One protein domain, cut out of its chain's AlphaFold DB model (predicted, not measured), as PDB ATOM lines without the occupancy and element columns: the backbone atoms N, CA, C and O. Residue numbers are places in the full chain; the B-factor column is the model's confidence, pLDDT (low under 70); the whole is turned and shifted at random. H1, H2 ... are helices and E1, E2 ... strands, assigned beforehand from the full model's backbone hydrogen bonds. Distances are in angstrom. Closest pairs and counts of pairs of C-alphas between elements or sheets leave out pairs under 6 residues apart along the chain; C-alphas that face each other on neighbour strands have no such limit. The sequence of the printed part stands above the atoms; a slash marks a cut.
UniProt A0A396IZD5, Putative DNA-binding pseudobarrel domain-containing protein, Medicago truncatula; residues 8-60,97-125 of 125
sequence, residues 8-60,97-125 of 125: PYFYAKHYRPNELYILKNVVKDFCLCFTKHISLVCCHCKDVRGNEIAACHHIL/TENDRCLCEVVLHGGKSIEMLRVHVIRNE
ATOM      1  N   PRO A   8      -5.398  29.465  -7.313       82.44
ATOM      2  CA  PRO A   8      -4.626  28.818  -6.261       82.44
ATOM      3  C   PRO A   8      -4.578  27.316  -6.502       82.44
ATOM      4  O   PRO A   8      -5.588  26.718  -6.872       82.44
ATOM      5  N   TYR A   9      -3.443  26.679  -6.236       85.38
ATOM      6  CA  TYR A   9      -3.349  25.228  -6.321       85.38
ATOM      7  C   TYR A   9      -2.487  24.643  -5.209       85.38
ATOM      8  O   TYR A   9      -1.681  25.326  -4.576       85.38
ATOM      9  N   PHE A  10      -2.666  23.349  -4.970       86.62
ATOM     10  CA  PHE A  10      -1.817  22.563  -4.087       86.62
ATOM     11  C   PHE A  10      -1.679  21.137  -4.599       86.62
ATOM     12  O   PHE A  10      -2.513  20.651  -5.360       86.62
ATOM     13  N   TYR A  11      -0.629  20.451  -4.160       87.50
ATOM     14  CA  TYR A  11      -0.450  19.040  -4.471       87.50
ATOM     15  C   TYR A  11      -1.063  18.156  -3.392       87.50
ATOM     16  O   TYR A  11      -0.902  18.403  -2.196       87.50
ATOM     17  N   ALA A  12      -1.708  17.085  -3.834       88.94
ATOM     18  CA  ALA A  12      -2.222  16.015  -3.004       88.94
ATOM     19  C   ALA A  12      -1.718  14.664  -3.518       88.94
ATOM     20  O   ALA A  12      -1.383  14.498  -4.693       88.94
ATOM     21  N   LYS A  13      -1.671  13.682  -2.622       86.19
ATOM     22  CA  LYS A  13      -1.427  12.283  -2.969       86.19
ATOM     23  C   LYS A  13      -2.608  11.444  -2.523       86.19
ATOM     24  O   LYS A  13      -3.258  11.755  -1.521       86.19
ATOM     25  N   HIS A  14      -2.851  10.353  -3.236       81.69
ATOM     26  CA  HIS A  14      -3.691   9.303  -2.697       81.69
ATOM     27  C   HIS A  14      -2.901   8.544  -1.627       81.69
ATOM     28  O   HIS A  14      -1.984   7.787  -1.924       81.69
ATOM     29  N   TYR A  15      -3.254   8.775  -0.369       72.38
ATOM     30  CA  TYR A  15      -2.968   7.867   0.733       72.38
ATOM     31  C   TYR A  15      -4.331   7.413   1.256       72.38
ATOM     32  O   TYR A  15      -5.286   8.183   1.206       72.38
ATOM     33  N   ARG A  16      -4.433   6.178   1.761       64.94
ATOM     34  CA  ARG A  16      -5.697   5.527   2.167       64.94
ATOM     35  C   ARG A  16      -6.716   6.311   3.036       64.94
ATOM     36  O   ARG A  16      -7.848   5.826   3.091       64.94
ATOM     37  N   PRO A  17      -6.453   7.452   3.711       79.44
ATOM     38  CA  PRO A  17      -7.522   8.304   4.238       79.44
ATOM     39  C   PRO A  17      -8.594   8.702   3.210       79.44
ATOM     40  O   PRO A  17      -8.320   9.063   2.068       79.44
ATOM     41  N   ASN A  18      -9.847   8.731   3.673       87.81
ATOM     42  CA  ASN A  18     -11.000   9.269   2.940       87.81
ATOM     43  C   ASN A  18     -11.048  10.813   2.943       87.81
ATOM     44  O   ASN A  18     -12.097  11.404   2.692       87.81
ATOM     45  N   GLU A  19      -9.928  11.461   3.256       91.31
ATOM     46  CA  GLU A  19      -9.830  12.893   3.524       91.31
ATOM     47  C   GLU A  19      -8.836  13.549   2.565       91.31
ATOM     48  O   GLU A  19      -7.697  13.093   2.441       91.31
ATOM     49  N   LEU A  20      -9.250  14.644   1.929       91.88
ATOM     50  CA  LEU A  20      -8.367  15.523   1.169       91.88
ATOM     51  C   LEU A  20      -8.073  16.771   1.999       91.88
ATOM     52  O   LEU A  20      -8.945  17.618   2.189       91.88
ATOM     53  N   TYR A  21      -6.838  16.901   2.479       91.62
ATOM     54  CA  TYR A  21      -6.403  18.074   3.232       91.62
ATOM     55  C   TYR A  21      -6.135  19.256   2.305       91.62
ATOM     56  O   TYR A  21      -5.341  19.159   1.371       91.62
ATOM     57  N   ILE A  22      -6.754  20.393   2.611       89.75
ATOM     58  CA  ILE A  22      -6.531  21.652   1.905       89.75
ATOM     59  C   ILE A  22      -5.457  22.419   2.668       89.75
ATOM     60  O   ILE A  22      -5.589  22.665   3.872       89.75
ATOM     61  N   LEU A  23      -4.364  22.763   1.984       87.94
ATOM     62  CA  LEU A  23      -3.201  23.338   2.649       87.94
ATOM     63  C   LEU A  23      -3.535  24.683   3.312       87.94
ATOM     64  O   LEU A  23      -4.121  25.583   2.710       87.94
ATOM     65  N   LYS A  24      -3.119  24.832   4.575       86.75
ATOM     66  CA  LYS A  24      -3.439  25.996   5.418       86.75
ATOM     67  C   LYS A  24      -2.908  27.317   4.850       86.75
ATOM     68  O   LYS A  24      -3.540  28.347   5.067       86.75
ATOM     69  N   ASN A  25      -1.770  27.297   4.159       85.12
ATOM     70  CA  ASN A  25      -1.228  28.467   3.462       85.12
ATOM     71  C   ASN A  25      -2.143  28.891   2.308       85.12
ATOM     72  O   ASN A  25      -2.575  30.032   2.297       85.12
ATOM     73  N   VAL A  26      -2.580  27.962   1.450       84.56
ATOM     74  CA  VAL A  26      -3.513  28.264   0.347       84.56
ATOM     75  C   VAL A  26      -4.820  28.877   0.863       84.56
ATOM     76  O   VAL A  26      -5.324  29.842   0.298       84.56
ATOM     77  N   VAL A  27      -5.348  28.376   1.984       85.56
ATOM     78  CA  VAL A  27      -6.538  28.965   2.619       85.56
ATOM     79  C   VAL A  27      -6.307  30.409   3.065       85.56
ATOM     80  O   VAL A  27      -7.181  31.254   2.879       85.56
ATOM     81  N   LYS A  28      -5.151  30.690   3.671       85.94
ATOM     82  CA  LYS A  28      -4.817  32.011   4.214       85.94
ATOM     83  C   LYS A  28      -4.484  33.016   3.116       85.94
ATOM     84  O   LYS A  28      -5.098  34.078   3.080       85.94
ATOM     85  N   ASP A  29      -3.564  32.657   2.229       86.06
ATOM     86  CA  ASP A  29      -2.992  33.541   1.210       86.06
ATOM     87  C   ASP A  29      -4.071  34.045   0.243       86.06
ATOM     88  O   ASP A  29      -4.041  35.195  -0.186       86.06
ATOM     89  N   PHE A  30      -5.083  33.212  -0.020       81.81
ATOM     90  CA  PHE A  30      -6.202  33.536  -0.906       81.81
ATOM     91  C   PHE A  30      -7.514  33.831  -0.165       81.81
ATOM     92  O   PHE A  30      -8.558  33.975  -0.799       81.81
ATOM     93  N   CYS A  31      -7.480  33.932   1.171       83.75
ATOM     94  CA  CYS A  31      -8.644  34.217   2.025       83.75
ATOM     95  C   CYS A  31      -9.878  33.362   1.675       83.75
ATOM     96  O   CYS A  31     -11.003  33.867   1.569       83.75
ATOM     97  N   LEU A  32      -9.653  32.059   1.475       85.69
ATOM     98  CA  LEU A  32     -10.656  31.151   0.933       85.69
ATOM     99  C   LEU A  32     -11.838  30.969   1.883       85.69
ATOM    100  O   LEU A  32     -11.690  30.647   3.066       85.69
ATOM    101  N   CYS A  33     -13.034  31.101   1.321       86.62
ATOM    102  CA  CYS A  33     -14.287  30.832   2.000       86.62
ATOM    103  C   CYS A  33     -14.846  29.480   1.550       86.62
ATOM    104  O   CYS A  33     -14.923  29.172   0.362       86.62
ATOM    105  N   PHE A  34     -15.258  28.666   2.519       85.62
ATOM    106  CA  PHE A  34     -15.769  27.319   2.279       85.62
ATOM    107  C   PHE A  34     -17.265  27.270   2.536       85.62
ATOM    108  O   PHE A  34     -17.719  27.635   3.624       85.62
ATOM    109  N   THR A  35     -18.005  26.759   1.562       86.56
ATOM    110  CA  THR A  35     -19.371  26.270   1.742       86.56
ATOM    111  C   THR A  35     -19.348  24.925   2.483       86.56
ATOM    112  O   THR A  35     -18.297  24.309   2.668       86.56
ATOM    113  N   LYS A  36     -20.517  24.437   2.919       89.69
ATOM    114  CA  LYS A  36     -20.623  23.118   3.575       89.69
ATOM    115  C   LYS A  36     -20.204  21.964   2.653       89.69
ATOM    116  O   LYS A  36     -19.751  20.934   3.139       89.69
ATOM    117  N   HIS A  37     -20.358  22.135   1.341       90.31
ATOM    118  CA  HIS A  37     -20.025  21.117   0.353       90.31
ATOM    119  C   HIS A  37     -19.324  21.734  -0.845       90.31
ATOM    120  O   HIS A  37     -19.781  22.761  -1.345       90.31
ATOM    121  N   ILE A  38     -18.306  21.048  -1.347       90.06
ATOM    122  CA  ILE A  38     -17.630  21.384  -2.601       90.06
ATOM    123  C   ILE A  38     -17.678  20.186  -3.546       90.06
ATOM    124  O   ILE A  38     -17.844  19.048  -3.100       90.06
ATOM    125  N   SER A  39     -17.518  20.435  -4.841       90.69
ATOM    126  CA  SER A  39     -17.330  19.370  -5.825       90.69
ATOM    127  C   SER A  39     -15.843  19.141  -6.088       90.69
ATOM    128  O   SER A  39     -15.089  20.088  -6.303       90.69
ATOM    129  N   LEU A  40     -15.421  17.880  -6.085       90.75
ATOM    130  CA  LEU A  40     -14.177  17.414  -6.683       90.75
ATOM    131  C   LEU A  40     -14.465  17.023  -8.128       90.75
ATOM    132  O   LEU A  40     -15.371  16.225  -8.375       90.75
ATOM    133  N   VAL A  41     -13.687  17.539  -9.074       89.00
ATOM    134  CA  VAL A  41     -13.855  17.246 -10.502       89.00
ATOM    135  C   VAL A  41     -12.547  16.707 -11.055       89.00
ATOM    136  O   VAL A  41     -11.543  17.416 -11.064       89.00
ATOM    137  N   CYS A  42     -12.540  15.454 -11.511       86.50
ATOM    138  CA  CYS A  42     -11.373  14.864 -12.156       86.50
ATOM    139  C   CYS A  42     -11.303  15.336 -13.604       86.50
ATOM    140  O   CYS A  42     -12.144  14.967 -14.427       86.50
ATOM    141  N   CYS A  43     -10.260  16.089 -13.930       74.12
ATOM    142  CA  CYS A  43      -9.915  16.338 -15.314       74.12
ATOM    143  C   CYS A  43      -9.133  15.126 -15.814       74.12
ATOM    144  O   CYS A  43      -7.987  14.909 -15.429       74.12
ATOM    145  N   HIS A  44      -9.749  14.319 -16.681       62.59
ATOM    146  CA  HIS A  44      -9.025  13.343 -17.499       62.59
ATOM    147  C   HIS A  44      -8.198  14.072 -18.573       62.59
ATOM    148  O   HIS A  44      -8.363  13.845 -19.771       62.59
ATOM    149  N   CYS A  45      -7.323  14.981 -18.143       55.62
ATOM    150  CA  CYS A  45      -6.263  15.502 -18.979       55.62
ATOM    151  C   CYS A  45      -5.288  14.347 -19.155       55.62
ATOM    152  O   CYS A  45      -4.573  13.978 -18.225       55.62
ATOM    153  N   LYS A  46      -5.330  13.715 -20.329       49.44
ATOM    154  CA  LYS A  46      -4.184  12.942 -20.785       49.44
ATOM    155  C   LYS A  46      -2.997  13.912 -20.739       49.44
ATOM    156  O   LYS A  46      -3.062  14.971 -21.351       49.44
ATOM    157  N   ASP A  47      -1.993  13.578 -19.942       48.12
ATOM    158  CA  ASP A  47      -0.630  14.065 -20.142       48.12
ATOM    159  C   ASP A  47      -0.360  15.535 -19.778       48.12
ATOM    160  O   ASP A  47       0.178  16.296 -20.575       48.12
ATOM    161  N   VAL A  48      -0.607  15.934 -18.522       51.03
ATOM    162  CA  VAL A  48       0.206  17.030 -17.962       51.03
ATOM    163  C   VAL A  48       1.564  16.440 -17.584       51.03
ATOM    164  O   VAL A  48       1.736  15.909 -16.484       51.03
ATOM    165  N   ARG A  49       2.540  16.502 -18.499       52.50
ATOM    166  CA  ARG A  49       3.940  16.208 -18.152       52.50
ATOM    167  C   ARG A  49       4.357  17.218 -17.082       52.50
ATOM    168  O   ARG A  49       4.056  18.403 -17.204       52.50
ATOM    169  N   GLY A  50       5.034  16.775 -16.018       50.16
ATOM    170  CA  GLY A  50       5.327  17.606 -14.833       50.16
ATOM    171  C   GLY A  50       6.032  18.944 -15.124       50.16
ATOM    172  O   GLY A  50       5.980  19.864 -14.312       50.16
ATOM    173  N   ASN A  51       6.632  19.065 -16.307       48.25
ATOM    174  CA  ASN A  51       7.387  20.211 -16.802       48.25
ATOM    175  C   ASN A  51       6.476  21.297 -17.418       48.25
ATOM    176  O   ASN A  51       6.919  22.421 -17.630       48.25
ATOM    177  N   GLU A  52       5.213  20.971 -17.709       51.16
ATOM    178  CA  GLU A  52       4.263  21.811 -18.455       51.16
ATOM    179  C   GLU A  52       3.148  22.382 -17.571       51.16
ATOM    180  O   GLU A  52       2.286  23.111 -18.052       51.16
ATOM    181  N   ILE A  53       3.185  22.141 -16.255       50.59
ATOM    182  CA  ILE A  53       2.190  22.661 -15.299       50.59
ATOM    183  C   ILE A  53       2.090  24.195 -15.378       50.59
ATOM    184  O   ILE A  53       0.992  24.745 -15.326       50.59
ATOM    185  N   ALA A  54       3.215  24.888 -15.593       47.97
ATOM    186  CA  ALA A  54       3.240  26.336 -15.808       47.97
ATOM    187  C   ALA A  54       2.557  26.767 -17.124       47.97
ATOM    188  O   ALA A  54       1.964  27.843 -17.177       47.97
ATOM    189  N   ALA A  55       2.579  25.924 -18.163       45.09
ATOM    190  CA  ALA A  55       1.885  26.154 -19.431       45.09
ATOM    191  C   ALA A  55       0.388  25.779 -19.361       45.09
ATOM    192  O   ALA A  55      -0.441  26.388 -20.041       45.09
ATOM    193  N   CYS A  56       0.006  24.845 -18.482       45.88
ATOM    194  CA  CYS A  56      -1.388  24.449 -18.260       45.88
ATOM    195  C   CYS A  56      -2.263  25.555 -17.654       45.88
ATOM    196  O   CYS A  56      -3.479  25.509 -17.830       45.88
ATOM    197  N   HIS A  57      -1.677  26.591 -17.037       47.09
ATOM    198  CA  HIS A  57      -2.416  27.792 -16.618       47.09
ATOM    199  C   HIS A  57      -3.150  28.489 -17.787       47.09
ATOM    200  O   HIS A  57      -4.078  29.262 -17.547       47.09
ATOM    201  N   HIS A  58      -2.781  28.203 -19.045       46.28
ATOM    202  CA  HIS A  58      -3.449  28.723 -20.243       46.28
ATOM    203  C   HIS A  58      -4.335  27.721 -20.994       46.28
ATOM    204  O   HIS A  58      -5.107  28.144 -21.853       46.28
ATOM    205  N   ILE A  59      -4.327  26.427 -20.659       45.88
ATOM    206  CA  ILE A  59      -5.177  25.428 -21.335       45.88
ATOM    207  C   ILE A  59      -6.481  25.249 -20.544       45.88
ATOM    208  O   ILE A  59      -6.859  24.177 -20.081       45.88
ATOM    209  N   LEU A  60      -7.192  26.363 -20.387       50.59
ATOM    210  CA  LEU A  60      -8.574  26.417 -19.928       50.59
ATOM    211  C   LEU A  60      -9.494  26.275 -21.146       50.59
ATOM    212  O   LEU A  60      -9.871  27.291 -21.712       50.59
ATOM    213  N   THR A  97      -4.098   6.215  -8.105       88.25
ATOM    214  CA  THR A  97      -3.320   5.290  -7.282       88.25
ATOM    215  C   THR A  97      -2.314   6.049  -6.415       88.25
ATOM    216  O   THR A  97      -2.102   7.248  -6.578       88.25
ATOM    217  N   GLU A  98      -1.668   5.356  -5.481       87.56
ATOM    218  CA  GLU A  98      -0.625   5.925  -4.609       87.56
ATOM    219  C   GLU A  98       0.638   6.397  -5.354       87.56
ATOM    220  O   GLU A  98       1.397   7.217  -4.830       87.56
ATOM    221  N   ASN A  99       0.841   5.918  -6.586       87.00
ATOM    222  CA  ASN A  99       1.939   6.331  -7.459       87.00
ATOM    223  C   ASN A  99       1.654   7.653  -8.185       87.00
ATOM    224  O   ASN A  99       2.584   8.319  -8.645       87.00
ATOM    225  N   ASP A 100       0.383   8.046  -8.265       85.81
ATOM    226  CA  ASP A 100      -0.035   9.267  -8.934       85.81
ATOM    227  C   ASP A 100       0.161  10.488  -8.026       85.81
ATOM    228  O   ASP A 100       0.024  10.438  -6.798       85.81
ATOM    229  N   ARG A 101       0.452  11.632  -8.645       85.44
ATOM    230  CA  ARG A 101       0.405  12.937  -7.979       85.44
ATOM    231  C   ARG A 101      -0.824  13.686  -8.466       85.44
ATOM    232  O   ARG A 101      -1.135  13.662  -9.650       85.44
ATOM    233  N   CYS A 102      -1.516  14.377  -7.572       86.81
ATOM    234  CA  CYS A 102      -2.670  15.190  -7.932       86.81
ATOM    235  C   CYS A 102      -2.338  16.664  -7.734       86.81
ATOM    236  O   CYS A 102      -1.888  17.049  -6.658       86.81
ATOM    237  N   LEU A 103      -2.586  17.486  -8.749       86.88
ATOM    238  CA  LEU A 103      -2.633  18.936  -8.608       86.88
ATOM    239  C   LEU A 103      -4.095  19.341  -8.433       86.88
ATOM    240  O   LEU A 103      -4.924  19.128  -9.317       86.88
ATOM    241  N   CYS A 104      -4.416  19.889  -7.269       87.50
ATOM    242  CA  CYS A 104      -5.737  20.386  -6.921       87.50
ATOM    243  C   CYS A 104      -5.775  21.895  -7.159       87.50
ATOM    244  O   CYS A 104      -5.196  22.660  -6.391       87.50
ATOM    245  N   GLU A 105      -6.453  22.311  -8.220       86.69
ATOM    246  CA  GLU A 105      -6.720  23.705  -8.564       86.69
ATOM    247  C   GLU A 105      -8.019  24.166  -7.886       86.69
ATOM    248  O   GLU A 105      -9.060  23.505  -7.972       86.69
ATOM    249  N   VAL A 106      -7.966  25.306  -7.203       86.81
ATOM    250  CA  VAL A 106      -9.102  25.914  -6.510       86.81
ATOM    251  C   VAL A 106      -9.862  26.811  -7.480       86.81
ATOM    252  O   VAL A 106      -9.365  27.857  -7.888       86.81
ATOM    253  N   VAL A 107     -11.093  26.427  -7.812       84.88
ATOM    254  CA  VAL A 107     -11.986  27.236  -8.647       84.88
ATOM    255  C   VAL A 107     -12.905  28.046  -7.739       84.88
ATOM    256  O   VAL A 107     -13.619  27.490  -6.898       84.88
ATOM    257  N   LEU A 108     -12.873  29.369  -7.895       84.38
ATOM    258  CA  LEU A 108     -13.600  30.307  -7.045       84.38
ATOM    259  C   LEU A 108     -14.903  30.784  -7.695       84.38
ATOM    260  O   LEU A 108     -14.912  31.240  -8.835       84.38
ATOM    261  N   HIS A 109     -15.971  30.794  -6.905       81.50
ATOM    262  CA  HIS A 109     -17.210  31.504  -7.168       81.50
ATOM    263  C   HIS A 109     -17.175  32.893  -6.516       81.50
ATOM    264  O   HIS A 109     -16.881  33.032  -5.323       81.50
ATOM    265  N   GLY A 110     -17.477  33.946  -7.280       76.75
ATOM    266  CA  GLY A 110     -17.528  35.319  -6.752       76.75
ATOM    267  C   GLY A 110     -16.206  35.821  -6.148       76.75
ATOM    268  O   GLY A 110     -16.212  36.724  -5.316       76.75
ATOM    269  N   GLY A 111     -15.074  35.213  -6.522       71.88
ATOM    270  CA  GLY A 111     -13.720  35.652  -6.166       71.88
ATOM    271  C   GLY A 111     -13.185  35.228  -4.792       71.88
ATOM    272  O   GLY A 111     -12.007  35.452  -4.540       71.88
ATOM    273  N   LYS A 112     -13.992  34.627  -3.903       76.56
ATOM    274  CA  LYS A 112     -13.523  34.162  -2.570       76.56
ATOM    275  C   LYS A 112     -14.105  32.827  -2.116       76.56
ATOM    276  O   LYS A 112     -13.469  32.117  -1.339       76.56
ATOM    277  N   SER A 113     -15.315  32.493  -2.551       84.75
ATOM    278  CA  SER A 113     -15.966  31.240  -2.169       84.75
ATOM    279  C   SER A 113     -15.480  30.123  -3.073       84.75
ATOM    280  O   SER A 113     -15.467  30.290  -4.284       84.75
ATOM    281  N   ILE A 114     -15.096  28.980  -2.519       87.25
ATOM    282  CA  ILE A 114     -14.727  27.830  -3.345       87.25
ATOM    283  C   ILE A 114     -15.987  27.250  -3.987       87.25
ATOM    284  O   ILE A 114     -16.942  26.907  -3.290       87.25
ATOM    285  N   GLU A 115     -15.966  27.133  -5.312       85.25
ATOM    286  CA  GLU A 115     -16.994  26.450  -6.096       85.25
ATOM    287  C   GLU A 115     -16.691  24.952  -6.174       85.25
ATOM    288  O   GLU A 115     -17.513  24.105  -5.822       85.25
ATOM    289  N   MET A 116     -15.469  24.633  -6.598       88.69
ATOM    290  CA  MET A 116     -15.006  23.271  -6.821       88.69
ATOM    291  C   MET A 116     -13.483  23.186  -6.689       88.69
ATOM    292  O   MET A 116     -12.766  24.178  -6.837       88.69
ATOM    293  N   LEU A 117     -12.990  21.975  -6.441       89.06
ATOM    294  CA  LEU A 117     -11.592  21.620  -6.637       89.06
ATOM    295  C   LEU A 117     -11.479  20.828  -7.932       89.06
ATOM    296  O   LEU A 117     -12.034  19.732  -8.064       89.06
ATOM    297  N   ARG A 118     -10.733  21.376  -8.881       87.56
ATOM    298  CA  ARG A 118     -10.389  20.675 -10.108       87.56
ATOM    299  C   ARG A 118      -9.118  19.871  -9.866       87.56
ATOM    300  O   ARG A 118      -8.099  20.414  -9.450       87.56
ATOM    301  N   VAL A 119      -9.192  18.566 -10.083       86.31
ATOM    302  CA  VAL A 119      -8.110  17.628  -9.792       86.31
ATOM    303  C   VAL A 119      -7.488  17.165 -11.099       86.31
ATOM    304  O   VAL A 119      -8.129  16.481 -11.899       86.31
ATOM    305  N   HIS A 120      -6.225  17.526 -11.287       83.81
ATOM    306  CA  HIS A 120      -5.394  17.117 -12.412       83.81
ATOM    307  C   HIS A 120      -4.488  15.968 -11.963       83.81
ATOM    308  O   HIS A 120      -3.761  16.100 -10.975       83.81
ATOM    309  N   VAL A 121      -4.551  14.829 -12.654       82.75
ATOM    310  CA  VAL A 121      -3.755  13.638 -12.320       82.75
ATOM    311  C   VAL A 121      -2.452  13.664 -13.112       82.75
ATOM    312  O   VAL A 121      -2.466  13.649 -14.337       82.75
ATOM    313  N   ILE A 122      -1.330  13.682 -12.401       80.94
ATOM    314  CA  ILE A 122       0.026  13.659 -12.946       80.94
ATOM    315  C   ILE A 122       0.568  12.245 -12.742       80.94
ATOM    316  O   ILE A 122       0.813  11.822 -11.605       80.94
ATOM    317  N   ARG A 123       0.735  11.518 -13.847       77.38
ATOM    318  CA  ARG A 123       1.282  10.159 -13.870       77.38
ATOM    319  C   ARG A 123       2.753  10.230 -14.257       77.38
ATOM    320  O   ARG A 123       3.101  10.959 -15.181       77.38
ATOM    321  N   ASN A 124       3.605   9.502 -13.543       63.88
ATOM    322  CA  ASN A 124       4.968   9.282 -14.013       63.88
ATOM    323  C   ASN A 124       4.892   8.160 -15.055       63.88
ATOM    324  O   ASN A 124       4.421   7.072 -14.717       63.88
ATOM    325  N   GLU A 125       5.262   8.458 -16.300       56.75
ATOM    326  CA  GLU A 125       5.523   7.440 -17.329       56.75
ATOM    327  C   GLU A 125       6.755   6.602 -16.972       56.75
ATOM    328  O   GLU A 125       7.717   7.179 -16.403       56.75
TER     329      GLU A 125
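Overview. This is residues 8 to 60 and 97 to 125 of the 125 residues of the protein "Putative DNA-binding pseudobarrel domain-containing protein" of Medicago truncatula (UniProt A0A396IZD5). Picture one strongly twisted sheet of four strands with the long hairpin E4 and E5 in its middle, E1 along one edge and E3 along the other. E2 follows E1 round a turn and lies over one face of the sheet, the little helix H1 only grazes the sheet beyond it, and the small helix H2 sits off the sheet in a stretch of low confidence. The printed part has 82 residues, with two named helices and five named strands in the order E1 E2 H1 E3 H2 E4 E5; the sheet, E1 E4 E5 E3, is mixed, and the class is mixed, helices and strands. The whole is compact, with a radius of gyration of the C-alphas of 13.0 A and spans of 36 by 32 by 21 A.

Along the chain. Find C-alpha 9 at (-3.349, 25.228, -6.321); from there E1 runs over residues 9 to 13. Go on to E2, residues 19 to 22, and H1, residues 24 to 29, 8.7 A long. E3, residues 37 to 43, covers 19.2 A, and H2 holds residues 53 to 56. Beyond the cut, look for E4 at residues 101 to 109, 25.6 A long, beginning at C-alpha 101 (0.405, 12.937, -7.979). E5, residues 113 to 122, covers 26.1 A and ends at C-alpha 122 (0.026, 13.659, -12.946).

Arrangement. Begin at the edge strand E1, antiparallel to E4 at 142 degrees; N 12 and O 102 are 2.8 A apart, within hydrogen-bond range. E4 and E5 form a hairpin, antiparallel at 157 degrees, with N 105 and O 118 at 2.8 A. On the other side of E5 you find the edge strand E3, parallel to E5 at 30 degrees, with N 117 and O 39 at 2.8 A. E2 pairs with no named strand; its closest C-alpha to E1 is that of Leu 20, 7.4 A from that of Ala 12. H1 is only just on the sheet, with 5 pairs of C-alphas within 10 A, and only grazes it with residues 25 to 27. H2 is not on the sheet, and it is apart from E1 and E5. In H1 every O i to N i+4 pair is within hydrogen-bond range; H2 is too short for such a pair.

Size, cuts and confidence. The C-alphas of Gly 110 and Glu 125 are the two farthest apart, 37.7 A. Residues 61 to 96 are not printed, and C-alphas 60 and 97 stand 25.2 A apart across this cut. Of the links that are printed whole, none is long. The mean pLDDT of the printed part is 77.2; look for values under 70 at residue 16, residues 44 to 60 and residues 124 to 125.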